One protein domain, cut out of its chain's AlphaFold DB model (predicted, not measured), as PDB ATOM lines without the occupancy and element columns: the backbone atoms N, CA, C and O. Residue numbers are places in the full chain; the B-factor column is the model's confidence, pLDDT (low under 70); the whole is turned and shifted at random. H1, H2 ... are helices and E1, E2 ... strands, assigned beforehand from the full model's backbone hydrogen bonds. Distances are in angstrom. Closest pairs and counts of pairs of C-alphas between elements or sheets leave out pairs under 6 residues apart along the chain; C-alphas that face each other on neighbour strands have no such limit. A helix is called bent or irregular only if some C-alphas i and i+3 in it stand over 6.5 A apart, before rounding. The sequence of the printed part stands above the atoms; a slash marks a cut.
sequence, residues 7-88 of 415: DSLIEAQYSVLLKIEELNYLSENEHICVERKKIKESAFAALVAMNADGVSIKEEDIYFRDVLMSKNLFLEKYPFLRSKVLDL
ATOM      1  N   ASP A   7      90.742 151.313 132.944       82.69
ATOM      2  CA  ASP A   7      92.195 151.213 132.830       82.69
ATOM      3  C   ASP A   7      92.869 152.357 133.603       82.69
ATOM      4  O   ASP A   7      93.791 152.122 134.383       82.69
ATOM      5  N   SER A   8      92.282 153.559 133.570       80.38
ATOM      6  CA  SER A   8      92.597 154.660 134.492       80.38
ATOM      7  C   SER A   8      92.408 154.286 135.967       80.38
ATOM      8  O   SER A   8      93.129 154.798 136.823       80.38
ATOM      9  N   LEU A   9      91.455 153.402 136.297       82.81
ATOM     10  CA  LEU A   9      91.281 152.894 137.664       82.81
ATOM     11  C   LEU A   9      92.377 151.883 138.039       82.81
ATOM     12  O   LEU A   9      92.854 151.914 139.175       82.81
ATOM     13  N   ILE A  10      92.805 151.032 137.100       86.88
ATOM     14  CA  ILE A  10      93.921 150.086 137.275       86.88
ATOM     15  C   ILE A  10      95.243 150.837 137.482       86.88
ATOM     16  O   ILE A  10      95.935 150.566 138.463       86.88
ATOM     17  N   GLU A  11      95.563 151.831 136.648       85.38
ATOM     18  CA  GLU A  11      96.773 152.651 136.824       85.38
ATOM     19  C   GLU A  11      96.729 153.494 138.108       85.38
ATOM     20  O   GLU A  11      97.758 153.690 138.759       85.38
ATOM     21  N   ALA A  12      95.541 153.932 138.541       84.19
ATOM     22  CA  ALA A  12      95.375 154.567 139.847       84.19
ATOM     23  C   ALA A  12      95.674 153.595 141.006       84.19
ATOM     24  O   ALA A  12      96.335 153.993 141.963       84.19
ATOM     25  N   GLN A  13      95.257 152.321 140.920       87.00
ATOM     26  CA  GLN A  13      95.654 151.314 141.918       87.00
ATOM     27  C   GLN A  13      97.159 151.020 141.852       87.00
ATOM     28  O   GLN A  13      97.786 150.882 142.901       87.00
ATOM     29  N   TYR A  14      97.763 150.982 140.657       84.25
ATOM     30  CA  TYR A  14      99.210 150.784 140.530       84.25
ATOM     31  C   TYR A  14     100.010 151.921 141.168       84.25
ATOM     32  O   TYR A  14     100.935 151.681 141.936       84.25
ATOM     33  N   SER A  15      99.586 153.160 140.918       80.94
ATOM     34  CA  SER A  15     100.181 154.366 141.498       80.94
ATOM     35  C   SER A  15     100.086 154.393 143.029       80.94
ATOM     36  O   SER A  15     100.941 154.982 143.685       80.94
ATOM     37  N   VAL A  16      99.062 153.759 143.614       83.69
ATOM     38  CA  VAL A  16      98.951 153.562 145.069       83.69
ATOM     39  C   VAL A  16      99.904 152.467 145.553       83.69
ATOM     40  O   VAL A  16     100.544 152.650 146.585       83.69
ATOM     41  N   LEU A  17     100.032 151.354 144.823       83.19
ATOM     42  CA  LEU A  17     100.950 150.267 145.179       83.19
ATOM     43  C   LEU A  17     102.420 150.709 145.143       83.19
ATOM     44  O   LEU A  17     103.114 150.510 146.136       83.19
ATOM     45  N   LEU A  18     102.871 151.358 144.062       79.81
ATOM     46  CA  LEU A  18     104.242 151.878 143.954       79.81
ATOM     47  C   LEU A  18     104.582 152.830 145.104       79.81
ATOM     48  O   LEU A  18     105.571 152.617 145.799       79.81
ATOM     49  N   LYS A  19     103.709 153.805 145.383       78.50
ATOM     50  CA  LYS A  19     103.905 154.759 146.486       78.50
ATOM     51  C   LYS A  19     103.978 154.103 147.859       78.50
ATOM     52  O   LYS A  19     104.600 154.654 148.760       78.50
ATOM     53  N   ILE A  20     103.350 152.944 148.051       79.25
ATOM     54  CA  ILE A  20     103.473 152.204 149.309       79.25
ATOM     55  C   ILE A  20     104.836 151.518 149.402       79.25
ATOM     56  O   ILE A  20     105.429 151.558 150.477       79.25
ATOM     57  N   GLU A  21     105.368 150.959 148.315       76.69
ATOM     58  CA  GLU A  21     106.718 150.385 148.329       76.69
ATOM     59  C   GLU A  21     107.795 151.471 148.475       76.69
ATOM     60  O   GLU A  21     108.672 151.319 149.321       76.69
ATOM     61  N   GLU A  22     107.667 152.606 147.774       74.50
ATOM     62  CA  GLU A  22     108.500 153.807 147.966       74.50
ATOM     63  C   GLU A  22     108.508 154.247 149.441       74.50
ATOM     64  O   GLU A  22     109.566 154.390 150.052       74.50
ATOM     65  N   LEU A  23     107.326 154.400 150.052       69.00
ATOM     66  CA  LEU A  23     107.198 154.795 151.457       69.00
ATOM     67  C   LEU A  23     107.729 153.744 152.442       69.00
ATOM     68  O   LEU A  23     108.135 154.119 153.541       69.00
ATOM     69  N   ASN A  24     107.694 152.455 152.093       69.94
ATOM     70  CA  ASN A  24     108.231 151.373 152.922       69.94
ATOM     71  C   ASN A  24     109.764 151.318 152.850       69.94
ATOM     72  O   ASN A  24     110.398 151.182 153.892       69.94
ATOM     73  N   TYR A  25     110.340 151.486 151.657       67.12
ATOM     74  CA  TYR A  25     111.786 151.595 151.438       67.12
ATOM     75  C   TYR A  25     112.372 152.822 152.156       67.12
ATOM     76  O   TYR A  25     113.346 152.714 152.891       67.12
ATOM     77  N   LEU A  26     111.705 153.978 152.058       63.38
ATOM     78  CA  LEU A  26     112.095 155.201 152.776       63.38
ATOM     79  C   LEU A  26     111.935 155.112 154.309       63.38
ATOM     80  O   LEU A  26     112.398 156.001 155.020       63.38
ATOM     81  N   SER A  27     111.297 154.061 154.836       61.69
ATOM     82  CA  SER A  27     111.185 153.780 156.275       61.69
ATOM     83  C   SER A  27     111.900 152.476 156.642       61.69
ATOM     84  O   SER A  27     111.323 151.615 157.307       61.69
ATOM     85  N   GLU A  28     113.131 152.300 156.159       51.28
ATOM     86  CA  GLU A  28     113.854 151.019 156.206       51.28
ATOM     87  C   GLU A  28     114.225 150.522 157.620       51.28
ATOM     88  O   GLU A  28     114.673 149.388 157.774       51.28
ATOM     89  N   ASN A  29     114.008 151.328 158.666       46.94
ATOM     90  CA  ASN A  29     114.106 150.898 160.061       46.94
ATOM     91  C   ASN A  29     112.906 151.383 160.891       46.94
ATOM     92  O   ASN A  29     112.409 152.487 160.703       46.94
ATOM     93  N   GLU A  30     112.503 150.531 161.837       46.12
ATOM     94  CA  GLU A  30     111.497 150.748 162.891       46.12
ATOM     95  C   GLU A  30     110.025 150.977 162.447       46.12
ATOM     96  O   GLU A  30     109.569 152.074 162.146       46.12
ATOM     97  N   HIS A  31     109.240 149.893 162.582       50.75
ATOM     98  CA  HIS A  31     107.767 149.784 162.538       50.75
ATOM     99  C   HIS A  31     107.049 149.715 161.172       50.75
ATOM    100  O   HIS A  31     106.884 150.682 160.434       50.75
ATOM    101  N   ILE A  32     106.428 148.551 160.924       54.62
ATOM    102  CA  ILE A  32     105.464 148.331 159.835       54.62
ATOM    103  C   ILE A  32     104.219 149.202 160.064       54.62
ATOM    104  O   ILE A  32     103.408 148.927 160.953       54.62
ATOM    105  N   CYS A  33     104.015 150.214 159.220       64.50
ATOM    106  CA  CYS A  33     102.812 151.039 159.274       64.50
ATOM    107  C   CYS A  33     101.561 150.230 158.878       64.50
ATOM    108  O   CYS A  33     101.338 149.896 157.710       64.50
ATOM    109  N   VAL A  34     100.711 149.946 159.871       67.50
ATOM    110  CA  VAL A  34      99.470 149.164 159.725       67.50
ATOM    111  C   VAL A  34      98.517 149.777 158.688       67.50
ATOM    112  O   VAL A  34      97.820 149.048 157.985       67.50
ATOM    113  N   GLU A  35      98.509 151.104 158.546       73.50
ATOM    114  CA  GLU A  35      97.697 151.826 157.558       73.50
ATOM    115  C   GLU A  35      98.180 151.547 156.126       73.50
ATOM    116  O   GLU A  35      97.388 151.106 155.293       73.50
ATOM    117  N   ARG A  36      99.487 151.687 155.848       77.44
ATOM    118  CA  ARG A  36     100.075 151.358 154.532       77.44
ATOM    119  C   ARG A  36      99.762 149.916 154.133       77.44
ATOM    120  O   ARG A  36      99.342 149.666 153.005       77.44
ATOM    121  N   LYS A  37      99.881 148.980 155.084       78.00
ATOM    122  CA  LYS A  37      99.524 147.569 154.889       78.00
ATOM    123  C   LYS A  37      98.048 147.398 154.489       78.00
ATOM    124  O   LYS A  37      97.779 146.767 153.468       78.00
ATOM    125  N   LYS A  38      97.102 148.022 155.210       83.69
ATOM    126  CA  LYS A  38      95.662 148.006 154.864       83.69
ATOM    127  C   LYS A  38      95.377 148.581 153.469       83.69
ATOM    128  O   LYS A  38      94.489 148.073 152.783       83.69
ATOM    129  N   ILE A  39      96.081 149.641 153.061       85.75
ATOM    130  CA  ILE A  39      95.882 150.278 151.748       85.75
ATOM    131  C   ILE A  39      96.431 149.370 150.638       85.75
ATOM    132  O   ILE A  39      95.717 149.121 149.669       85.75
ATOM    133  N   LYS A  40      97.629 148.788 150.813       84.88
ATOM    134  CA  LYS A  40      98.228 147.820 149.871       84.88
ATOM    135  C   LYS A  40      97.299 146.625 149.650       84.88
ATOM    136  O   LYS A  40      96.942 146.307 148.520       84.88
ATOM    137  N   GLU A  41      96.834 146.026 150.744       87.81
ATOM    138  CA  GLU A  41      95.824 144.959 150.762       87.81
ATOM    139  C   GLU A  41      94.545 145.342 149.991       87.81
ATOM    140  O   GLU A  41      94.021 144.540 149.216       87.81
ATOM    141  N   SER A  42      94.064 146.579 150.150       89.88
ATOM    142  CA  SER A  42      92.842 147.065 149.492       89.88
ATOM    143  C   SER A  42      93.033 147.349 147.996       89.88
ATOM    144  O   SER A  42      92.132 147.061 147.207       89.88
ATOM    145  N   ALA A  43      94.202 147.846 147.581       89.56
ATOM    146  CA  ALA A  43      94.537 148.050 146.170       89.56
ATOM    147  C   ALA A  43      94.675 146.709 145.423       89.56
ATOM    148  O   ALA A  43      94.112 146.550 144.337       89.56
ATOM    149  N   PHE A  44      95.309 145.700 146.036       90.69
ATOM    150  CA  PHE A  44      95.291 144.324 145.518       90.69
ATOM    151  C   PHE A  44      93.865 143.759 145.438       90.69
ATOM    152  O   PHE A  44      93.507 143.139 144.434       90.69
ATOM    153  N   ALA A  45      93.016 144.017 146.441       91.81
ATOM    154  CA  ALA A  45      91.619 143.585 146.420       91.81
ATOM    155  C   ALA A  45      90.834 144.214 145.260       91.81
ATOM    156  O   ALA A  45      90.076 143.510 144.592       91.81
ATOM    157  N   ALA A  46      91.063 145.496 144.961       90.56
ATOM    158  CA  ALA A  46      90.483 146.167 143.801       90.56
ATOM    159  C   ALA A  46      90.987 145.571 142.472       90.56
ATOM    160  O   ALA A  46      90.175 145.235 141.611       90.56
ATOM    161  N   LEU A  47      92.300 145.378 142.306       91.94
ATOM    162  CA  LEU A  47      92.901 144.814 141.086       91.94
ATOM    163  C   LEU A  47      92.398 143.391 140.781       91.94
ATOM    164  O   LEU A  47      91.993 143.103 139.651       91.94
ATOM    165  N   VAL A  48      92.333 142.523 141.798       91.38
ATOM    166  CA  VAL A  48      91.759 141.168 141.688       91.38
ATOM    167  C   VAL A  48      90.250 141.229 141.417       91.38
ATOM    168  O   VAL A  48      89.737 140.511 140.555       91.38
ATOM    169  N   ALA A  49      89.506 142.109 142.096       89.75
ATOM    170  CA  ALA A  49      88.072 142.279 141.856       89.75
ATOM    171  C   ALA A  49      87.767 142.745 140.419       89.75
ATOM    172  O   ALA A  49      86.807 142.256 139.823       89.75
ATOM    173  N   MET A  50      88.601 143.609 139.838       88.56
ATOM    174  CA  MET A  50      88.444 144.134 138.475       88.56
ATOM    175  C   MET A  50      88.884 143.180 137.355       88.56
ATOM    176  O   MET A  50      88.612 143.485 136.192       88.56
ATOM    177  N   ASN A  51      89.558 142.065 137.668       87.25
ATOM    178  CA  ASN A  51      90.365 141.304 136.703       87.25
ATOM    179  C   ASN A  51      91.316 142.259 135.949       87.25
ATOM    180  O   ASN A  51      91.105 142.560 134.770       87.25
ATOM    181  N   ALA A  52      92.288 142.834 136.658       86.94
ATOM    182  CA  ALA A  52      93.319 143.670 136.048       86.94
ATOM    183  C   ALA A  52      94.372 142.807 135.330       86.94
ATOM    184  O   ALA A  52      94.897 141.848 135.901       86.94
ATOM    185  N   ASP A  53      94.683 143.148 134.081       81.50
ATOM    186  CA  ASP A  53      95.647 142.399 133.275       81.50
ATOM    187  C   ASP A  53      97.072 142.596 133.812       81.50
ATOM    188  O   ASP A  53      97.512 143.717 134.063       81.50
ATOM    189  N   GLY A  54      97.788 141.488 134.022       80.00
ATOM    190  CA  GLY A  54      99.104 141.474 134.672       80.00
ATOM    191  C   GLY A  54      99.086 141.151 136.173       80.00
ATOM    192  O   GLY A  54     100.160 141.024 136.761       80.00
ATOM    193  N   VAL A  55      97.915 140.962 136.801       87.25
ATOM    194  CA  VAL A  55      97.853 140.319 138.129       87.25
ATOM    195  C   VAL A  55      98.150 138.831 137.951       87.25
ATOM    196  O   VAL A  55      97.570 138.184 137.080       87.25
ATOM    197  N   SER A  56      99.058 138.285 138.755       88.06
ATOM    198  CA  SER A  56      99.534 136.901 138.644       88.06
ATOM    199  C   SER A  56      99.905 136.313 140.009       88.06
ATOM    200  O   SER A  56      99.921 137.025 141.010       88.06
ATOM    201  N   ILE A  57     100.184 135.009 140.070       86.56
ATOM    202  CA  ILE A  57     100.683 134.335 141.283       86.56
ATOM    203  C   ILE A  57     102.081 133.774 141.038       86.56
ATOM    204  O   ILE A  57     102.286 133.035 140.073       86.56
ATOM    205  N   LYS A  58     103.009 134.046 141.960       82.69
ATOM    206  CA  LYS A  58     104.276 133.319 142.103       82.69
ATOM    207  C   LYS A  58     104.269 132.709 143.508       82.69
ATOM    208  O   LYS A  58     104.210 133.428 144.497       82.69
ATOM    209  N   GLU A  59     104.264 131.380 143.584       80.81
ATOM    210  CA  GLU A  59     104.285 130.617 144.846       80.81
ATOM    211  C   GLU A  59     103.151 130.999 145.837       80.81
ATOM    212  O   GLU A  59     101.968 130.719 145.586       80.81
ATOM    213  N   GLU A  60     103.496 131.614 146.972       83.50
ATOM    214  CA  GLU A  60     102.571 132.048 148.030       83.50
ATOM    215  C   GLU A  60     102.300 133.563 148.030       83.50
ATOM    216  O   GLU A  60     101.730 134.101 148.984       83.50
ATOM    217  N   ASP A  61     102.616 134.239 146.924       85.38
ATOM    218  CA  ASP A  61     102.420 135.674 146.731       85.38
ATOM    219  C   ASP A  61     101.628 135.984 145.448       85.38
ATOM    220  O   ASP A  61     101.759 135.343 144.399       85.38
ATOM    221  N   ILE A  62     100.775 137.003 145.547       87.06
ATOM    222  CA  ILE A  62     100.067 137.635 144.435       87.06
ATOM    223  C   ILE A  62     100.926 138.812 143.970       87.06
ATOM    224  O   ILE A  62     101.237 139.702 144.759       87.06
ATOM    225  N   TYR A  63     101.284 138.828 142.692       86.81
ATOM    226  CA  TYR A  63     102.088 139.870 142.063       86.81
ATOM    227  C   TYR A  63     101.232 140.737 141.144       86.81
ATOM    228  O   TYR A  63     100.361 140.236 140.427       86.81
ATOM    229  N   PHE A  64     101.521 142.034 141.116       85.12
ATOM    230  CA  PHE A  64     101.039 142.941 140.081       85.12
ATOM    231  C   PHE A  64     102.169 143.884 139.671       85.12
ATOM    232  O   PHE A  64     102.552 144.774 140.434       85.12
ATOM    233  N   ARG A  65     102.708 143.652 138.465       82.25
ATOM    234  CA  ARG A  65     103.985 144.226 138.009       82.25
ATOM    235  C   ARG A  65     105.059 143.982 139.081       82.25
ATOM    236  O   ARG A  65     105.241 142.832 139.475       82.25
ATOM    237  N   ASP A  66     105.707 145.030 139.576       76.94
ATOM    238  CA  ASP A  66     106.879 144.930 140.454       76.94
ATOM    239  C   ASP A  66     106.523 144.798 141.953       76.94
ATOM    240  O   ASP A  66     107.407 144.713 142.801       76.94
ATOM    241  N   VAL A  67     105.228 144.761 142.300       81.25
ATOM    242  CA  VAL A  67     104.742 144.735 143.691       81.25
ATOM    243  C   VAL A  67     104.116 143.380 144.042       81.25
ATOM    244  O   VAL A  67     103.328 142.836 143.267       81.25
ATOM    245  N   LEU A  68     104.420 142.864 145.242       88.25
ATOM    246  CA  LEU A  68     103.938 141.576 145.773       88.25
ATOM    247  C   LEU A  68     103.040 141.707 147.019       88.25
ATOM    248  O   LEU A  68     103.121 142.694 147.760       88.25
ATOM    249  N   MET A  69     102.203 140.696 147.266       85.19
ATOM    250  CA  MET A  69     101.287 140.588 148.409       85.19
ATOM    251  C   MET A  69     101.038 139.125 148.804       85.19
ATOM    252  O   MET A  69     100.535 138.348 147.992       85.19
ATOM    253  N   SER A  70     101.257 138.778 150.078       86.88
ATOM    254  CA  SER A  70     101.084 137.399 150.552       86.88
ATOM    255  C   SER A  70      99.653 136.893 150.376       86.88
ATOM    256  O   SER A  70      98.698 137.401 150.973       86.88
ATOM    257  N   LYS A  71      99.527 135.832 149.577       85.00
ATOM    258  CA  LYS A  71      98.281 135.168 149.174       85.00
ATOM    259  C   LYS A  71      97.476 134.668 150.368       85.00
ATOM    260  O   LYS A  71      96.255 134.803 150.376       85.00
ATOM    261  N   ASN A  72      98.141 134.126 151.387       82.81
ATOM    262  CA  ASN A  72      97.471 133.573 152.565       82.81
ATOM    263  C   ASN A  72      96.852 134.680 153.428       82.81
ATOM    264  O   ASN A  72      95.640 134.679 153.631       82.81
ATOM    265  N   LEU A  73      97.645 135.686 153.808       81.19
ATOM    266  CA  LEU A  73      97.179 136.887 154.512       81.19
ATOM    267  C   LEU A  73      96.041 137.599 153.753       81.19
ATOM    268  O   LEU A  73      95.042 138.017 154.339       81.19
ATOM    269  N   PHE A  74      96.181 137.724 152.433       85.88
ATOM    270  CA  PHE A  74      95.170 138.335 151.577       85.88
ATOM    271  C   PHE A  74      93.851 137.545 151.581       85.88
ATOM    272  O   PHE A  74      92.778 138.136 151.692       85.88
ATOM    273  N   LEU A  75      93.911 136.212 151.500       86.31
ATOM    274  CA  LEU A  75      92.726 135.348 151.483       86.31
ATOM    275  C   LEU A  75      92.061 135.169 152.855       86.31
ATOM    276  O   LEU A  75      90.854 134.936 152.893       86.31
ATOM    277  N   GLU A  76      92.794 135.319 153.961       85.69
ATOM    278  CA  GLU A  76      92.206 135.430 155.306       85.69
ATOM    279  C   GLU A  76      91.297 136.662 155.416       85.69
ATOM    280  O   GLU A  76      90.200 136.584 155.974       85.69
ATOM    281  N   LYS A  77      91.729 137.795 154.847       84.62
ATOM    282  CA  LYS A  77      91.019 139.080 154.936       84.62
ATOM    283  C   LYS A  77      89.953 139.282 153.851       84.62
ATOM    284  O   LYS A  77      88.919 139.890 154.124       84.62
ATOM    285  N   TYR A  78      90.169 138.758 152.643       88.94
ATOM    286  CA  TYR A  78      89.241 138.860 151.507       88.94
ATOM    287  C   TYR A  78      88.821 137.475 150.972       88.94
ATOM    288  O   TYR A  78      88.982 137.191 149.781       88.94
ATOM    289  N   PRO A  79      88.226 136.591 151.804       88.62
ATOM    290  CA  PRO A  79      87.899 135.216 151.410       88.62
ATOM    291  C   PRO A  79      86.896 135.131 150.247       88.62
ATOM    292  O   PRO A  79      86.866 134.136 149.524       88.62
ATOM    293  N   PHE A  80      86.109 136.185 150.013       89.31
ATOM    294  CA  PHE A  80      85.188 136.293 148.877       89.31
ATOM    295  C   PHE A  80      85.890 136.472 147.516       89.31
ATOM    296  O   PHE A  80      85.265 136.247 146.482       89.31
ATOM    297  N   LEU A  81      87.181 136.830 147.490       90.81
ATOM    298  CA  LEU A  81      87.992 136.891 146.266       90.81
ATOM    299  C   LEU A  81      88.685 135.557 145.937       90.81
ATOM    300  O   LEU A  81      89.368 135.467 144.920       90.81
ATOM    301  N   ARG A  82      88.507 134.508 146.754       89.88
ATOM    302  CA  ARG A  82      89.267 133.252 146.639       89.88
ATOM    303  C   ARG A  82      89.159 132.558 145.280       89.88
ATOM    304  O   ARG A  82      90.159 132.008 144.839       89.88
ATOM    305  N   SER A  83      88.004 132.595 144.614       88.56
ATOM    306  CA  SER A  83      87.870 132.085 143.239       88.56
ATOM    307  C   SER A  83      88.745 132.883 142.274       88.56
ATOM    308  O   SER A  83      89.681 132.333 141.714       88.56
ATOM    309  N   LYS A  84      88.534 134.205 142.204       90.12
ATOM    310  CA  LYS A  84      89.322 135.129 141.372       90.12
ATOM    311  C   LYS A  84      90.831 134.998 141.578       90.12
ATOM    312  O   LYS A  84      91.556 135.093 140.602       90.12
ATOM    313  N   VAL A  85      91.295 134.781 142.815       87.00
ATOM    314  CA  VAL A  85      92.719 134.536 143.117       87.00
ATOM    315  C   VAL A  85      93.188 133.187 142.567       87.00
ATOM    316  O   VAL A  85      94.251 133.125 141.964       87.00
ATOM    317  N   LEU A  86      92.417 132.109 142.741       84.56
ATOM    318  CA  LEU A  86      92.768 130.786 142.204       84.56
ATOM    319  C   LEU A  86      92.726 130.727 140.665       84.56
ATOM    320  O   LEU A  86      93.433 129.912 140.080       84.56
ATOM    321  N   ASP A  87      91.945 131.605 140.033       85.81
ATOM    322  CA  ASP A  87      91.834 131.752 138.578       85.81
ATOM    323  C   ASP A  87      92.926 132.670 137.964       85.81
ATOM    324  O   ASP A  87      92.939 132.882 136.748       85.81
ATOM    325  N   LEU A  88      93.845 133.235 138.768       88.44
ATOM    326  CA  LEU A  88      94.934 134.095 138.275       88.44
ATOM    327  C   LEU A  88      95.981 133.314 137.457       88.44
ATOM    328  O   LEU A  88      96.307 132.169 137.783       88.44
TER     329      LEU A  88
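AT A GLANCE: This is residues 7 to 88 of the 415 residues of an uncharacterized protein of Clostridium sp. AF34-10BH (UniProt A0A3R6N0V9). What shape do these atoms make? A small sheet of three strands, E1, E2 and E3, has one face covered by H2, which folds back beside the long H1 as a helical hairpin whose turn, residues 25 to 31, sticks out. The short helices H3 and H4 follow the sheet, and H4 packs on the last part of H2, residues 45 to 49. What is the make-up? The printed part has 82 residues, with four named helices and three named strands in the order H1 H2 E1 E2 E3 H3 H4, and its class is mostly helix; the sheet, E1 - E2 - E3, is antiparallel. How large is it? It is compact, with a radius of gyration of the C-alphas of 12.4 A and spans of 36 by 28 by 20 A.

IN THESE COORDINATES: Where are the strands? E1 is residues 55 to 58, 10.3 A long, from C-alpha 55 at (97.853, 140.319, 138.129); E2 is residues 61 to 64, 9.9 A, and E3 residues 67 to 70, 10.7 A. Where are the helices? H1 is residues 7 to 25, 27.0 A long, from C-alpha 7 at (92.195, 151.213, 132.830), and H2 is residues 34 to 50, 24.5 A. H3 is residues 71 to 77, 10.1 A, and H4 is residues 79 to 86, 11.3 A, ending at C-alpha 86 (92.768, 130.786, 142.204). H4 is irregular: C-alphas 80 and 83 are 7.5 A apart.

HOW THE PARTS SIT: How do the strands pair? E1, E2 and E3 form a meander, each strand the antiparallel neighbour of the one before, in two hairpins. N 56 and O 63 are 2.9 A apart across E1 and E2, and N 62 and O 69 are 2.8 A apart across E2 and E3, both within hydrogen-bond range. What is on the sheet? H1, H2 and H3 are on one face, making two layers, a sheet with helices on one face. H2, at a height over the sheet of 10.0 A, runs slantwise to the strands, at 55 degrees to E1 on the local plane, and H4 only grazes the sheet with residues 85 to 86. How do the helices meet? H1 and H2, a helical hairpin, touch at a shallow tilt of 26 degrees, opposite ways, their closest C-alphas being those of Gln 13 and Ala 43, 5.5 A apart. H2 touches H4 with residues 45 to 49 alone, at a steep tilt of 57 degrees, the same way, closest at the C-alphas of Val 48 and Lys 84, 6.5 A; H1 and H4 are apart. Are the helix backbones bonded throughout? In H1, H2 and H3 every O i to N i+4 pair is within hydrogen-bond range; in H4, 2 of 4 are.

THE WHOLE: How far does it reach? The two C-alphas farthest apart, those of Glu 30 and Asp 87, are 36.6 A apart. Is it cut, and are its links long? The printed part has no cut and no long link; the link from H1 to H2, 8 residues, is short but not tight, and the other links are tight. Where is confidence low? Residues 23 to 34 are under 70, and the mean pLDDT of the printed part is 81.2.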